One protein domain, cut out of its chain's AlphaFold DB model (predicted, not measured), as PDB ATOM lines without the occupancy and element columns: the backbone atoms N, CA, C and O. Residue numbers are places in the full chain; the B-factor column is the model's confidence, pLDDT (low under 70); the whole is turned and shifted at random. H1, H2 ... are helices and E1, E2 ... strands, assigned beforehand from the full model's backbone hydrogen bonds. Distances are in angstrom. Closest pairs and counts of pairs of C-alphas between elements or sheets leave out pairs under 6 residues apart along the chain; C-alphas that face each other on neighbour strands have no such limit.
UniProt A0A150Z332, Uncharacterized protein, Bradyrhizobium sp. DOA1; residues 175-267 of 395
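Overview. This is residues 175 to 267 of the 395 residues of an uncharacterized protein of Bradyrhizobium sp. DOA1 (UniProt A0A150Z332). Two lobes set end to end make a long, narrow shape: a lobe of helices, in which H3 pairs with H2 as a hairpin and with H4, while H1 is only loosely set by H3, and a lobe built round the small strand hairpin E1 and E2, with H5 packed on E1 and H6 near both strands. Residues 218 to 224 link the two lobes, and the unnamed stretch 251 to 263 loops out from E2 and returns to H6. The printed part has 93 residues with six named helices and two named strands, in the order H1 H2 H3 H4 H5 E1 E2 H6; the sheet is E1 - E2, antiparallel, and the class is mostly helix. It is only just compact, close to loose, with a radius of gyration of the C-alphas of 14.3 A, and the C-alphas span 39 by 25 by 17 A.

Arrangement. H1, residues 175 to 181, and H2, residues 183 to 190, meet only through their link. H3, residues 195 to 209, forms a helical hairpin with H2: they touch through residues 197 to 201 of H3 alone, the closest C-alphas being those of Asp 187 and Ala 197, 5.1 A apart, at a shallow tilt of 31 degrees, opposite ways. H1 and H3 are close but not clearly touching, with the closest C-alphas, those of Val 176 and Leu 208, 7.5 A apart. H4, residues 213 to 217, touches H3, the closest C-alphas being those of Ala 202 and Thr 216, 4.9 A apart. H5, residues 225 to 231, is apart from H4, and from H3 only just, at 8.1 A. The closest C-alphas of H5 and E1, residues 238 to 240, are those of Arg 230 and Val 239, 4.6 A apart. E1 and E2, residues 248 to 250, form an antiparallel hairpin, with N 239 and O 249, and N 249 and O 239, each 2.9 A apart, within hydrogen-bond range. The closest C-alphas of E2 and H6, residues 264 to 267, are those of Gly 249 and Pro 264, 5.1 A apart. Every O i to N i+4 pair is within hydrogen-bond range in H1, H3, H4 and H5, and 3 of 4 in H2; H6 is too short for such a pair.

Along the chain. H1 begins at C-alpha 175, (-29.390, -8.002, -13.325), and is 10.1 A long; H2 is 11.0 A, H3 20.5 A and H5 10.0 A. H6 ends at C-alpha 267, (-36.929, 13.180, -36.884).

Size, cuts and confidence. The two C-alphas farthest apart, those of Asp 194 and Asn 267, are 40.9 A apart. The printed part has no cut, and the link E2 to H6, 13 residues, is long. The mean pLDDT of the printed part is 86.4; residues 175 to 182 are under 70.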
ATOM      1  N   ASP A 175     -30.612  -8.537 -13.935       57.41
ATOM      2  CA  ASP A 175     -29.390  -8.002 -13.325       57.41
ATOM      3  C   ASP A 175     -29.169  -6.485 -13.462       57.41
ATOM      4  O   ASP A 175     -28.460  -5.904 -12.640       57.41
ATOM      5  N   VAL A 176     -29.734  -5.817 -14.475       62.41
ATOM      6  CA  VAL A 176     -29.352  -4.424 -14.799       62.41
ATOM      7  C   VAL A 176     -29.835  -3.431 -13.746       62.41
ATOM      8  O   VAL A 176     -29.071  -2.565 -13.320       62.41
ATOM      9  N   GLU A 177     -31.081  -3.559 -13.291       66.31
ATOM     10  CA  GLU A 177     -31.647  -2.656 -12.284       66.31
ATOM     11  C   GLU A 177     -30.969  -2.817 -10.916       66.31
ATOM     12  O   GLU A 177     -30.640  -1.827 -10.262       66.31
ATOM     13  N   SER A 178     -30.702  -4.055 -10.495       61.28
ATOM     14  CA  SER A 178     -29.997  -4.322  -9.237       61.28
ATOM     15  C   SER A 178     -28.529  -3.934  -9.294       61.28
ATOM     16  O   SER A 178     -28.028  -3.351  -8.335       61.28
ATOM     17  N   TYR A 179     -27.849  -4.175 -10.419       65.25
ATOM     18  CA  TYR A 179     -26.506  -3.647 -10.642       65.25
ATOM     19  C   TYR A 179     -26.496  -2.119 -10.511       65.25
ATOM     20  O   TYR A 179     -25.675  -1.575  -9.772       65.25
ATOM     21  N   ALA A 180     -27.443  -1.435 -11.165       66.88
ATOM     22  CA  ALA A 180     -27.550   0.020 -11.134       66.88
ATOM     23  C   ALA A 180     -27.819   0.577  -9.722       66.88
ATOM     24  O   ALA A 180     -27.272   1.617  -9.362       66.88
ATOM     25  N   GLN A 181     -28.626  -0.113  -8.910       66.19
ATOM     26  CA  GLN A 181     -28.932   0.283  -7.526       66.19
ATOM     27  C   GLN A 181     -27.872  -0.132  -6.497       66.19
ATOM     28  O   GLN A 181     -27.808   0.465  -5.423       66.19
ATOM     29  N   GLY A 182     -27.071  -1.151  -6.797       69.44
ATOM     30  CA  GLY A 182     -26.098  -1.734  -5.879       69.44
ATOM     31  C   GLY A 182     -24.665  -1.437  -6.296       69.44
ATOM     32  O   GLY A 182     -24.109  -0.387  -5.976       69.44
ATOM     33  N   GLU A 183     -24.056  -2.398  -6.989       71.69
ATOM     34  CA  GLU A 183     -22.629  -2.407  -7.331       71.69
ATOM     35  C   GLU A 183     -22.187  -1.161  -8.106       71.69
ATOM     36  O   GLU A 183     -21.140  -0.595  -7.787       71.69
ATOM     37  N   LEU A 184     -22.992  -0.689  -9.068       76.31
ATOM     38  CA  LEU A 184     -22.691   0.528  -9.822       76.31
ATOM     39  C   LEU A 184     -22.550   1.728  -8.885       76.31
ATOM     40  O   LEU A 184     -21.552   2.440  -8.940       76.31
ATOM     41  N   LEU A 185     -23.525   1.944  -7.998       77.38
ATOM     42  CA  LEU A 185     -23.495   3.059  -7.056       77.38
ATOM     43  C   LEU A 185     -22.325   2.928  -6.071       77.38
ATOM     44  O   LEU A 185     -21.627   3.909  -5.810       77.38
ATOM     45  N   ALA A 186     -22.084   1.721  -5.554       78.50
ATOM     46  CA  ALA A 186     -20.989   1.448  -4.632       78.50
ATOM     47  C   ALA A 186     -19.615   1.743  -5.256       78.50
ATOM     48  O   ALA A 186     -18.763   2.343  -4.600       78.50
ATOM     49  N   ASP A 187     -19.398   1.362  -6.517       78.50
ATOM     50  CA  ASP A 187     -18.147   1.638  -7.221       78.50
ATOM     51  C   ASP A 187     -18.037   3.105  -7.671       78.50
ATOM     52  O   ASP A 187     -16.959   3.688  -7.562       78.50
ATOM     53  N   LEU A 188     -19.138   3.761  -8.064       81.88
ATOM     54  CA  LEU A 188     -19.139   5.201  -8.357       81.88
ATOM     55  C   LEU A 188     -18.750   6.047  -7.132       81.88
ATOM     56  O   LEU A 188     -18.028   7.035  -7.278       81.88
ATOM     57  N   LEU A 189     -19.177   5.654  -5.925       83.06
ATOM     58  CA  LEU A 189     -18.851   6.352  -4.672       83.06
ATOM     59  C   LEU A 189     -17.364   6.283  -4.288       83.06
ATOM     60  O   LEU A 189     -16.889   7.165  -3.566       83.06
ATOM     61  N   LYS A 190     -16.627   5.272  -4.766       85.00
ATOM     62  CA  LYS A 190     -15.170   5.153  -4.557       85.00
ATOM     63  C   LYS A 190     -14.382   6.183  -5.375       85.00
ATOM     64  O   LYS A 190     -13.282   6.563  -4.980       85.00
ATOM     65  N   GLY A 191     -14.980   6.702  -6.449       83.62
ATOM     66  CA  GLY A 191     -14.399   7.729  -7.310       83.62
ATOM     67  C   GLY A 191     -13.392   7.185  -8.328       83.62
ATOM     68  O   GLY A 191     -12.946   6.046  -8.254       83.62
ATOM     69  N   GLU A 192     -13.022   8.025  -9.297       88.00
ATOM     70  CA  GLU A 192     -12.179   7.629 -10.443       88.00
ATOM     71  C   GLU A 192     -10.726   7.303 -10.082       88.00
ATOM     72  O   GLU A 192     -10.044   6.604 -10.825       88.00
ATOM     73  N   ALA A 193     -10.249   7.784  -8.931       91.44
ATOM     74  CA  ALA A 193      -8.913   7.464  -8.438       91.44
ATOM     75  C   ALA A 193      -8.761   5.975  -8.072       91.44
ATOM     76  O   ALA A 193      -7.646   5.457  -8.073       91.44
ATOM     77  N   ASP A 194      -9.868   5.285  -7.781       94.25
ATOM     78  CA  ASP A 194      -9.891   3.833  -7.639       94.25
ATOM     79  C   ASP A 194      -9.998   3.197  -9.033       94.25
ATOM     80  O   ASP A 194     -11.077   3.071  -9.626       94.25
ATOM     81  N   SER A 195      -8.843   2.814  -9.584       92.38
ATOM     82  CA  SER A 195      -8.761   2.209 -10.913       92.38
ATOM     83  C   SER A 195      -9.435   0.839 -10.983       92.38
ATOM     84  O   SER A 195      -9.921   0.460 -12.046       92.38
ATOM     85  N   GLU A 196      -9.490   0.084  -9.882       91.56
ATOM     86  CA  GLU A 196     -10.162  -1.217  -9.874       91.56
ATOM     87  C   GLU A 196     -11.680  -1.045  -9.939       91.56
ATOM     88  O   GLU A 196     -12.336  -1.711 -10.739       91.56
ATOM     89  N   ALA A 197     -12.236  -0.121  -9.149       84.88
ATOM     90  CA  ALA A 197     -13.651   0.241  -9.210       84.88
ATOM     91  C   ALA A 197     -14.032   0.808 -10.579       84.88
ATOM     92  O   ALA A 197     -14.997   0.354 -11.191       84.88
ATOM     93  N   SER A 198     -13.229   1.730 -11.107       92.19
ATOM     94  CA  SER A 198     -13.465   2.323 -12.426       92.19
ATOM     95  C   SER A 198     -13.430   1.281 -13.548       92.19
ATOM     96  O   SER A 198     -14.277   1.314 -14.441       92.19
ATOM     97  N   ASN A 199     -12.505   0.314 -13.484       92.44
ATOM     98  CA  ASN A 199     -12.441  -0.781 -14.451       92.44
ATOM     99  C   ASN A 199     -13.642  -1.727 -14.332       92.44
ATOM    100  O   ASN A 199     -14.194  -2.108 -15.359       92.44
ATOM    101  N   ARG A 200     -14.100  -2.063 -13.116       87.31
ATOM    102  CA  ARG A 200     -15.318  -2.874 -12.933       87.31
ATOM    103  C   ARG A 200     -16.546  -2.197 -13.534       87.31
ATOM    104  O   ARG A 200     -17.304  -2.851 -14.247       87.31
ATOM    105  N   VAL A 201     -16.718  -0.893 -13.298       87.06
ATOM    106  CA  VAL A 201     -17.819  -0.113 -13.884       87.06
ATOM    107  C   VAL A 201     -17.723  -0.109 -15.409       87.06
ATOM    108  O   VAL A 201     -18.691  -0.448 -16.087       87.06
ATOM    109  N   ALA A 202     -16.549   0.205 -15.960       91.62
ATOM    110  CA  ALA A 202     -16.321   0.217 -17.401       91.62
ATOM    111  C   ALA A 202     -16.594  -1.141 -18.067       91.62
ATOM    112  O   ALA A 202     -17.260  -1.201 -19.103       91.62
ATOM    113  N   ASP A 203     -16.108  -2.227 -17.467       85.69
ATOM    114  CA  ASP A 203     -16.250  -3.586 -17.991       85.69
ATOM    115  C   ASP A 203     -17.707  -4.051 -17.943       85.69
ATOM    116  O   ASP A 203     -18.214  -4.631 -18.906       85.69
ATOM    117  N   LYS A 204     -18.414  -3.745 -16.851       79.44
ATOM    118  CA  LYS A 204     -19.828  -4.092 -16.715       79.44
ATOM    119  C   LYS A 204     -20.700  -3.287 -17.675       79.44
ATOM    120  O   LYS A 204     -21.588  -3.863 -18.295       79.44
ATOM    121  N   ILE A 205     -20.426  -1.995 -17.862       82.00
ATOM    122  CA  ILE A 205     -21.145  -1.166 -18.839       82.00
ATOM    123  C   ILE A 205     -20.887  -1.654 -20.264       82.00
ATOM    124  O   ILE A 205     -21.843  -1.764 -21.023       82.00
ATOM    125  N   ALA A 206     -19.653  -2.024 -20.620       80.94
ATOM    126  CA  ALA A 206     -19.364  -2.620 -21.929       80.94
ATOM    127  C   ALA A 206     -20.199  -3.886 -22.170       80.94
ATOM    128  O   ALA A 206     -20.851  -4.010 -23.207       80.94
ATOM    129  N   ALA A 207     -20.241  -4.787 -21.183       76.88
ATOM    130  CA  ALA A 207     -20.999  -6.032 -21.266       76.88
ATOM    131  C   ALA A 207     -22.520  -5.813 -21.367       76.88
ATOM    132  O   ALA A 207     -23.181  -6.502 -22.138       76.88
ATOM    133  N   LEU A 208     -23.076  -4.864 -20.606       74.12
ATOM    134  CA  LEU A 208     -24.518  -4.592 -20.577       74.12
ATOM    135  C   LEU A 208     -24.996  -3.766 -21.778       74.12
ATOM    136  O   LEU A 208     -26.080  -4.007 -22.300       74.12
ATOM    137  N   ALA A 209     -24.204  -2.781 -22.205       75.62
ATOM    138  CA  ALA A 209     -24.563  -1.846 -23.267       75.62
ATOM    139  C   ALA A 209     -24.144  -2.325 -24.666       75.62
ATOM    140  O   ALA A 209     -24.572  -1.733 -25.653       75.62
ATOM    141  N   GLY A 210     -23.299  -3.357 -24.767       80.06
ATOM    142  CA  GLY A 210     -22.742  -3.815 -26.043       80.06
ATOM    143  C   GLY A 210     -21.767  -2.813 -26.674       80.06
ATOM    144  O   GLY A 210     -21.647  -2.764 -27.896       80.06
ATOM    145  N   ILE A 211     -21.103  -1.996 -25.851       85.50
ATOM    146  CA  ILE A 211     -20.117  -0.993 -26.278       85.50
ATOM    147  C   ILE A 211     -18.705  -1.571 -26.159       85.50
ATOM    148  O   ILE A 211     -18.432  -2.381 -25.273       85.50
ATOM    149  N   ASP A 212     -17.800  -1.133 -27.035       90.12
ATOM    150  CA  ASP A 212     -16.383  -1.496 -26.979       90.12
ATOM    151  C   ASP A 212     -15.765  -1.239 -25.591       90.12
ATOM    152  O   ASP A 212     -15.858  -0.146 -25.026       90.12
ATOM    153  N   GLN A 213     -15.086  -2.254 -25.056       90.94
ATOM    154  CA  GLN A 213     -14.485  -2.207 -23.723       90.94
ATOM    155  C   GLN A 213     -13.337  -1.193 -23.628       90.94
ATOM    156  O   GLN A 213     -13.117  -0.591 -22.575       90.94
ATOM    157  N   GLY A 214     -12.586  -0.988 -24.713       94.56
ATOM    158  CA  GLY A 214     -11.539   0.029 -24.760       94.56
ATOM    159  C   GLY A 214     -12.127   1.428 -24.597       94.56
ATOM    160  O   GLY A 214     -11.609   2.232 -23.814       94.56
ATOM    161  N   LEU A 215     -13.250   1.689 -25.268       92.25
ATOM    162  CA  LEU A 215     -13.992   2.936 -25.140       92.25
ATOM    163  C   LEU A 215     -14.536   3.138 -23.721       92.25
ATOM    164  O   LEU A 215     -14.294   4.193 -23.134       92.25
ATOM    165  N   THR A 216     -15.202   2.140 -23.127       93.19
ATOM    166  CA  THR A 216     -15.746   2.290 -21.766       93.19
ATOM    167  C   THR A 216     -14.659   2.484 -20.716       93.19
ATOM    168  O   THR A 216     -14.812   3.334 -19.836       93.19
ATOM    169  N   ARG A 217     -13.524   1.782 -20.821       94.75
ATOM    170  CA  ARG A 217     -12.371   1.987 -19.927       94.75
ATOM    171  C   ARG A 217     -11.764   3.374 -20.096       94.75
ATOM    172  O   ARG A 217     -11.486   4.038 -19.102       94.75
ATOM    173  N   GLY A 218     -11.659   3.860 -21.334       93.50
ATOM    174  CA  GLY A 218     -11.232   5.229 -21.645       93.50
ATOM    175  C   GLY A 218     -12.175   6.326 -21.133       93.50
ATOM    176  O   GLY A 218     -11.844   7.508 -21.231       93.50
ATOM    177  N   ARG A 219     -13.344   5.955 -20.600       93.25
ATOM    178  CA  ARG A 219     -14.322   6.845 -19.960       93.25
ATOM    179  C   ARG A 219     -14.531   6.543 -18.479       93.25
ATOM    180  O   ARG A 219     -15.438   7.107 -17.875       93.25
ATOM    181  N   ALA A 220     -13.762   5.618 -17.894       93.19
ATOM    182  CA  ALA A 220     -14.019   5.097 -16.548       93.19
ATOM    183  C   ALA A 220     -15.496   4.673 -16.354       93.19
ATOM    184  O   ALA A 220     -16.097   4.910 -15.306       93.19
ATOM    185  N   GLY A 221     -16.106   4.127 -17.414       86.62
ATOM    186  CA  GLY A 221     -17.514   3.736 -17.480       86.62
ATOM    187  C   GLY A 221     -18.534   4.879 -17.595       86.62
ATOM    188  O   GLY A 221     -19.728   4.615 -17.662       86.62
ATOM    189  N   ARG A 222     -18.124   6.147 -17.664       89.62
ATOM    190  CA  ARG A 222     -19.041   7.293 -17.802       89.62
ATOM    191  C   ARG A 222     -19.306   7.600 -19.271       89.62
ATOM    192  O   ARG A 222     -18.645   8.446 -19.863       89.62
ATOM    193  N   ILE A 223     -20.258   6.878 -19.853       88.56
ATOM    194  CA  ILE A 223     -20.672   7.072 -21.246       88.56
ATOM    195  C   ILE A 223     -21.784   8.118 -21.315       88.56
ATOM    196  O   ILE A 223     -22.820   7.969 -20.668       88.56
ATOM    197  N   ASP A 224     -21.568   9.161 -22.112       90.25
ATOM    198  CA  ASP A 224     -22.607  10.144 -22.427       90.25
ATOM    199  C   ASP A 224     -23.689   9.540 -23.341       90.25
ATOM    200  O   ASP A 224     -23.413   8.644 -24.140       90.25
ATOM    201  N   ILE A 225     -24.925  10.043 -23.263       90.00
ATOM    202  CA  ILE A 225     -26.044   9.543 -24.075       90.00
ATOM    203  C   ILE A 225     -25.733   9.623 -25.575       90.00
ATOM    204  O   ILE A 225     -26.006   8.664 -26.297       90.00
ATOM    205  N   ASP A 226     -25.146  10.712 -26.074       91.44
ATOM    206  CA  ASP A 226     -24.827  10.844 -27.498       91.44
ATOM    207  C   ASP A 226     -23.634   9.974 -27.916       91.44
ATOM    208  O   ASP A 226     -23.549   9.545 -29.074       91.44
ATOM    209  N   GLU A 227     -22.734   9.659 -26.982       91.81
ATOM    210  CA  GLU A 227     -21.683   8.659 -27.182       91.81
ATOM    211  C   GLU A 227     -22.286   7.257 -27.275       91.81
ATOM    212  O   GLU A 227     -22.102   6.598 -28.299       91.81
ATOM    213  N   PHE A 228     -23.116   6.844 -26.312       92.50
ATOM    214  CA  PHE A 228     -23.860   5.581 -26.369       92.50
ATOM    215  C   PHE A 228     -24.635   5.451 -27.685       92.50
ATOM    216  O   PHE A 228     -24.549   4.430 -28.374       92.50
ATOM    217  N   ARG A 229     -25.356   6.512 -28.074       93.94
ATOM    218  CA  ARG A 229     -26.219   6.494 -29.256       93.94
ATOM    219  C   ARG A 229     -25.465   6.236 -30.551       93.94
ATOM    220  O   ARG A 229     -26.037   5.657 -31.475       93.94
ATOM    221  N   ARG A 230     -24.215   6.685 -30.636       93.19
ATOM    222  CA  ARG A 230     -23.353   6.439 -31.790       93.19
ATOM    223  C   ARG A 230     -22.635   5.102 -31.681       93.19
ATOM    224  O   ARG A 230     -22.656   4.335 -32.637       93.19
ATOM    225  N   GLU A 231     -21.986   4.835 -30.554       91.38
ATOM    226  CA  GLU A 231     -21.051   3.714 -30.428       91.38
ATOM    227  C   GLU A 231     -21.741   2.347 -30.504       91.38
ATOM    228  O   GLU A 231     -21.146   1.402 -31.020       91.38
ATOM    229  N   LEU A 232     -23.019   2.259 -30.123       89.19
ATOM    230  CA  LEU A 232     -23.803   1.019 -30.172       89.19
ATOM    231  C   LEU A 232     -23.837   0.346 -31.562       89.19
ATOM    232  O   LEU A 232     -23.865  -0.879 -31.656       89.19
ATOM    233  N   ASP A 233     -23.857   1.121 -32.653       89.19
ATOM    234  CA  ASP A 233     -23.914   0.584 -34.027       89.19
ATOM    235  C   ASP A 233     -23.000   1.342 -35.002       89.19
ATOM    236  O   ASP A 233     -23.239   1.409 -36.215       89.19
ATOM    237  N   ARG A 234     -21.914   1.917 -34.468       89.81
ATOM    238  CA  ARG A 234     -20.968   2.731 -35.239       89.81
ATOM    239  C   ARG A 234     -20.358   1.967 -36.411       89.81
ATOM    240  O   ARG A 234     -20.173   2.532 -37.488       89.81
ATOM    241  N   HIS A 235     -20.077   0.679 -36.219       89.75
ATOM    242  CA  HIS A 235     -19.506  -0.202 -37.241       89.75
ATOM    243  C   HIS A 235     -20.411  -0.352 -38.477       89.75
ATOM    244  O   HIS A 235     -19.905  -0.528 -39.582       89.75
ATOM    245  N   SER A 236     -21.730  -0.214 -38.310       91.94
ATOM    246  CA  SER A 236     -22.708  -0.220 -39.405       91.94
ATOM    247  C   SER A 236     -22.977   1.174 -39.989       91.94
ATOM    248  O   SER A 236     -23.869   1.323 -40.825       91.94
ATOM    249  N   GLY A 237     -22.263   2.209 -39.532       93.94
ATOM    250  CA  GLY A 237     -22.504   3.600 -39.922       93.94
ATOM    251  C   GLY A 237     -23.864   4.125 -39.453       93.94
ATOM    252  O   GLY A 237     -24.478   4.938 -40.147       93.94
ATOM    253  N   LYS A 238     -24.365   3.630 -38.317       95.00
ATOM    254  CA  LYS A 238     -25.683   3.971 -37.772       95.00
ATOM    255  C   LYS A 238     -25.579   4.614 -36.395       95.00
ATOM    256  O   LYS A 238     -24.617   4.410 -35.665       95.00
ATOM    257  N   VAL A 239     -26.621   5.361 -36.051       95.56
ATOM    258  CA  VAL A 239     -26.880   5.900 -34.712       95.56
ATOM    259  C   VAL A 239     -28.266   5.482 -34.248       95.56
ATOM    260  O   VAL A 239     -29.152   5.231 -35.070       95.56
ATOM    261  N   THR A 240     -28.470   5.442 -32.936       92.19
ATOM    262  CA  THR A 240     -29.777   5.170 -32.334       92.19
ATOM    263  C   THR A 240     -30.493   6.437 -31.847       92.19
ATOM    264  O   THR A 240     -29.888   7.501 -31.643       92.19
ATOM    265  N   GLY A 241     -31.813   6.341 -31.704       91.06
ATOM    266  CA  GLY A 241     -32.674   7.405 -31.194       91.06
ATOM    267  C   GLY A 241     -32.392   7.725 -29.730       91.06
ATOM    268  O   GLY A 241     -32.116   6.835 -28.935       91.06
ATOM    269  N   GLY A 242     -32.484   9.004 -29.367       89.88
ATOM    270  CA  GLY A 242     -32.546   9.428 -27.968       89.88
ATOM    271  C   GLY A 242     -33.947   9.193 -27.408       89.88
ATOM    272  O   GLY A 242     -34.098   8.643 -26.322       89.88
ATOM    273  N   TYR A 243     -34.981   9.506 -28.195       89.00
ATOM    274  CA  TYR A 243     -36.362   9.198 -27.822       89.00
ATOM    275  C   TYR A 243     -36.705   7.707 -27.914       89.00
ATOM    276  O   TYR A 243     -37.716   7.309 -27.362       89.00
ATOM    277  N   ASP A 244     -35.944   6.877 -28.633       89.62
ATOM    278  CA  ASP A 244     -36.134   5.415 -28.650       89.62
ATOM    279  C   ASP A 244     -34.840   4.742 -29.125       89.62
ATOM    280  O   ASP A 244     -34.546   4.723 -30.323       89.62
ATOM    281  N   ALA A 245     -34.082   4.179 -28.185       86.56
ATOM    282  CA  ALA A 245     -32.804   3.520 -28.439       86.56
ATOM    283  C   ALA A 245     -32.911   2.206 -29.238       86.56
ATOM    284  O   ALA A 245     -31.887   1.635 -29.622       86.56
ATOM    285  N   SER A 246     -34.123   1.713 -29.517       84.56
ATOM    286  CA  SER A 246     -34.332   0.578 -30.424       84.56
ATOM    287  C   SER A 246     -34.424   0.997 -31.898       84.56
ATOM    288  O   SER A 246     -34.297   0.156 -32.790       84.56
ATOM    289  N   VAL A 247     -34.615   2.291 -32.180       87.62
ATOM    290  CA  VAL A 247     -34.766   2.824 -33.540       87.62
ATOM    291  C   VAL A 247     -33.437   3.371 -34.040       87.62
ATOM    292  O   VAL A 247     -32.854   4.277 -33.450       87.62
ATOM    293  N   ARG A 248     -32.986   2.862 -35.188       91.88
ATOM    294  CA  ARG A 248     -31.700   3.228 -35.790       91.88
ATOM    295  C   ARG A 248     -31.881   4.052 -37.059       91.88
ATOM    296  O   ARG A 248     -32.819   3.833 -37.824       91.88
ATOM    297  N   GLY A 249     -30.936   4.945 -37.321       92.81
ATOM    298  CA  GLY A 249     -30.807   5.677 -38.579       92.81
ATOM    299  C   GLY A 249     -29.350   5.794 -39.004       92.81
ATOM    300  O   GLY A 249     -28.448   5.457 -38.245       92.81
ATOM    301  N   LEU A 250     -29.116   6.247 -40.234       95.25
ATOM    302  CA  LEU A 250     -27.760   6.457 -40.743       95.25
ATOM    303  C   LEU A 250     -27.076   7.608 -39.997       95.25
ATOM    304  O   LEU A 250     -27.689   8.659 -39.792       95.25
ATOM    305  N   ASP A 251     -25.804   7.427 -39.640       95.81
ATOM    306  CA  ASP A 251     -24.946   8.534 -39.223       95.81
ATOM    307  C   ASP A 251     -24.524   9.314 -40.482       95.81
ATOM    308  O   ASP A 251     -23.860   8.744 -41.350       95.81
ATOM    309  N   PRO A 252     -24.870  10.604 -40.627       95.06
ATOM    310  CA  PRO A 252     -24.376  11.422 -41.731       95.06
ATOM    311  C   PRO A 252     -22.859  11.668 -41.673       95.06
ATOM    312  O   PRO A 252     -22.261  12.021 -42.690       95.06
ATOM    313  N   TYR A 253     -22.221  11.495 -40.509       95.00
ATOM    314  CA  TYR A 253     -20.791  11.734 -40.305       95.00
ATOM    315  C   TYR A 253     -20.131  10.614 -39.472       95.00
ATOM    316  O   TYR A 253     -19.591  10.890 -38.394       95.00
ATOM    317  N   PRO A 254     -20.088   9.362 -39.974       90.75
ATOM    318  CA  PRO A 254     -19.656   8.184 -39.205       90.75
ATOM    319  C   PRO A 254     -18.177   8.233 -38.779       90.75
ATOM    320  O   PRO A 254     -17.770   7.655 -37.768       90.75
ATOM    321  N   HIS A 255     -17.352   8.970 -39.527       90.25
ATOM    322  CA  HIS A 255     -15.926   9.155 -39.243       90.25
ATOM    323  C   HIS A 255     -15.632  10.388 -38.375       90.25
ATOM    324  O   HIS A 255     -14.475  10.653 -38.060       90.25
ATOM    325  N   SER A 256     -16.648  11.172 -37.994       89.31
ATOM    326  CA  SER A 256     -16.436  12.335 -37.134       89.31
ATOM    327  C   SER A 256     -16.221  11.912 -35.682       89.31
ATOM    328  O   SER A 256     -16.871  10.993 -35.181       89.31
ATOM    329  N   ALA A 257     -15.348  12.632 -34.980       83.69
ATOM    330  CA  ALA A 257     -15.252  12.550 -33.525       83.69
ATOM    331  C   ALA A 257     -16.411  13.283 -32.820       83.69
ATOM    332  O   ALA A 257     -16.700  12.994 -31.669       83.69
ATOM    333  N   ALA A 258     -17.096  14.211 -33.500       86.56
ATOM    334  CA  ALA A 258     -18.181  15.004 -32.921       86.56
ATOM    335  C   ALA A 258     -19.559  14.407 -33.239       86.56
ATOM    336  O   ALA A 258     -19.780  13.936 -34.360       86.56
ATOM    337  N   HIS A 259     -20.498  14.478 -32.292       86.00
ATOM    338  CA  HIS A 259     -21.897  14.078 -32.483       86.00
ATOM    339  C   HIS A 259     -22.590  15.084 -33.412       86.00
ATOM    340  O   HIS A 259     -22.926  16.200 -33.025       86.00
ATOM    341  N   ARG A 260     -22.723  14.723 -34.692       89.88
ATOM    342  CA  ARG A 260     -23.295  15.583 -35.746       89.88
ATOM    343  C   ARG A 260     -24.492  14.919 -36.422       89.88
ATOM    344  O   ARG A 260     -24.673  15.023 -37.628       89.88
ATOM    345  N   PHE A 261     -25.298  14.214 -35.646       92.06
ATOM    346  CA  PHE A 261     -26.462  13.480 -36.128       92.06
ATOM    347  C   PHE A 261     -27.720  13.939 -35.394       92.06
ATOM    348  O   PHE A 261     -27.663  14.433 -34.271       92.06
ATOM    349  N   GLY A 262     -28.865  13.810 -36.059       90.38
ATOM    350  CA  GLY A 262     -30.164  14.062 -35.444       90.38
ATOM    351  C   GLY A 262     -30.690  12.842 -34.688       90.38
ATOM    352  O   GLY A 262     -30.020  11.819 -34.578       90.38
ATOM    353  N   ASP A 263     -31.918  12.930 -34.188       92.12
ATOM    354  CA  ASP A 263     -32.593  11.789 -33.579       92.12
ATOM    355  C   ASP A 263     -33.371  10.991 -34.644       92.12
ATOM    356  O   ASP A 263     -34.346  11.521 -35.177       92.12
ATOM    357  N   PRO A 264     -32.986   9.746 -34.989       92.31
ATOM    358  CA  PRO A 264     -33.727   8.952 -35.967       92.31
ATOM    359  C   PRO A 264     -35.152   8.585 -35.527       92.31
ATOM    360  O   PRO A 264     -36.019   8.473 -36.395       92.31
ATOM    361  N   SER A 265     -35.433   8.439 -34.227       86.44
ATOM    362  CA  SER A 265     -36.786   8.142 -33.741       86.44
ATOM    363  C   SER A 265     -37.669   9.388 -33.685       86.44
ATOM    364  O   SER A 265     -38.854   9.312 -34.000       86.44
ATOM    365  N   GLY A 266     -37.101  10.558 -33.381       83.56
ATOM    366  CA  GLY A 266     -37.827  11.834 -33.397       83.56
ATOM    367  C   GLY A 266     -38.012  12.428 -34.800       83.56
ATOM    368  O   GLY A 266     -39.120  12.804 -35.194       83.56
ATOM    369  N   ASN A 267     -36.934  12.502 -35.584       87.12
ATOM    370  CA  ASN A 267     -36.929  13.180 -36.884       87.12
ATOM    371  C   ASN A 267     -37.821  12.486 -37.914       87.12
ATOM    372  O   ASN A 267     -38.424  13.165 -38.744       87.12
TER     373      ASN A 267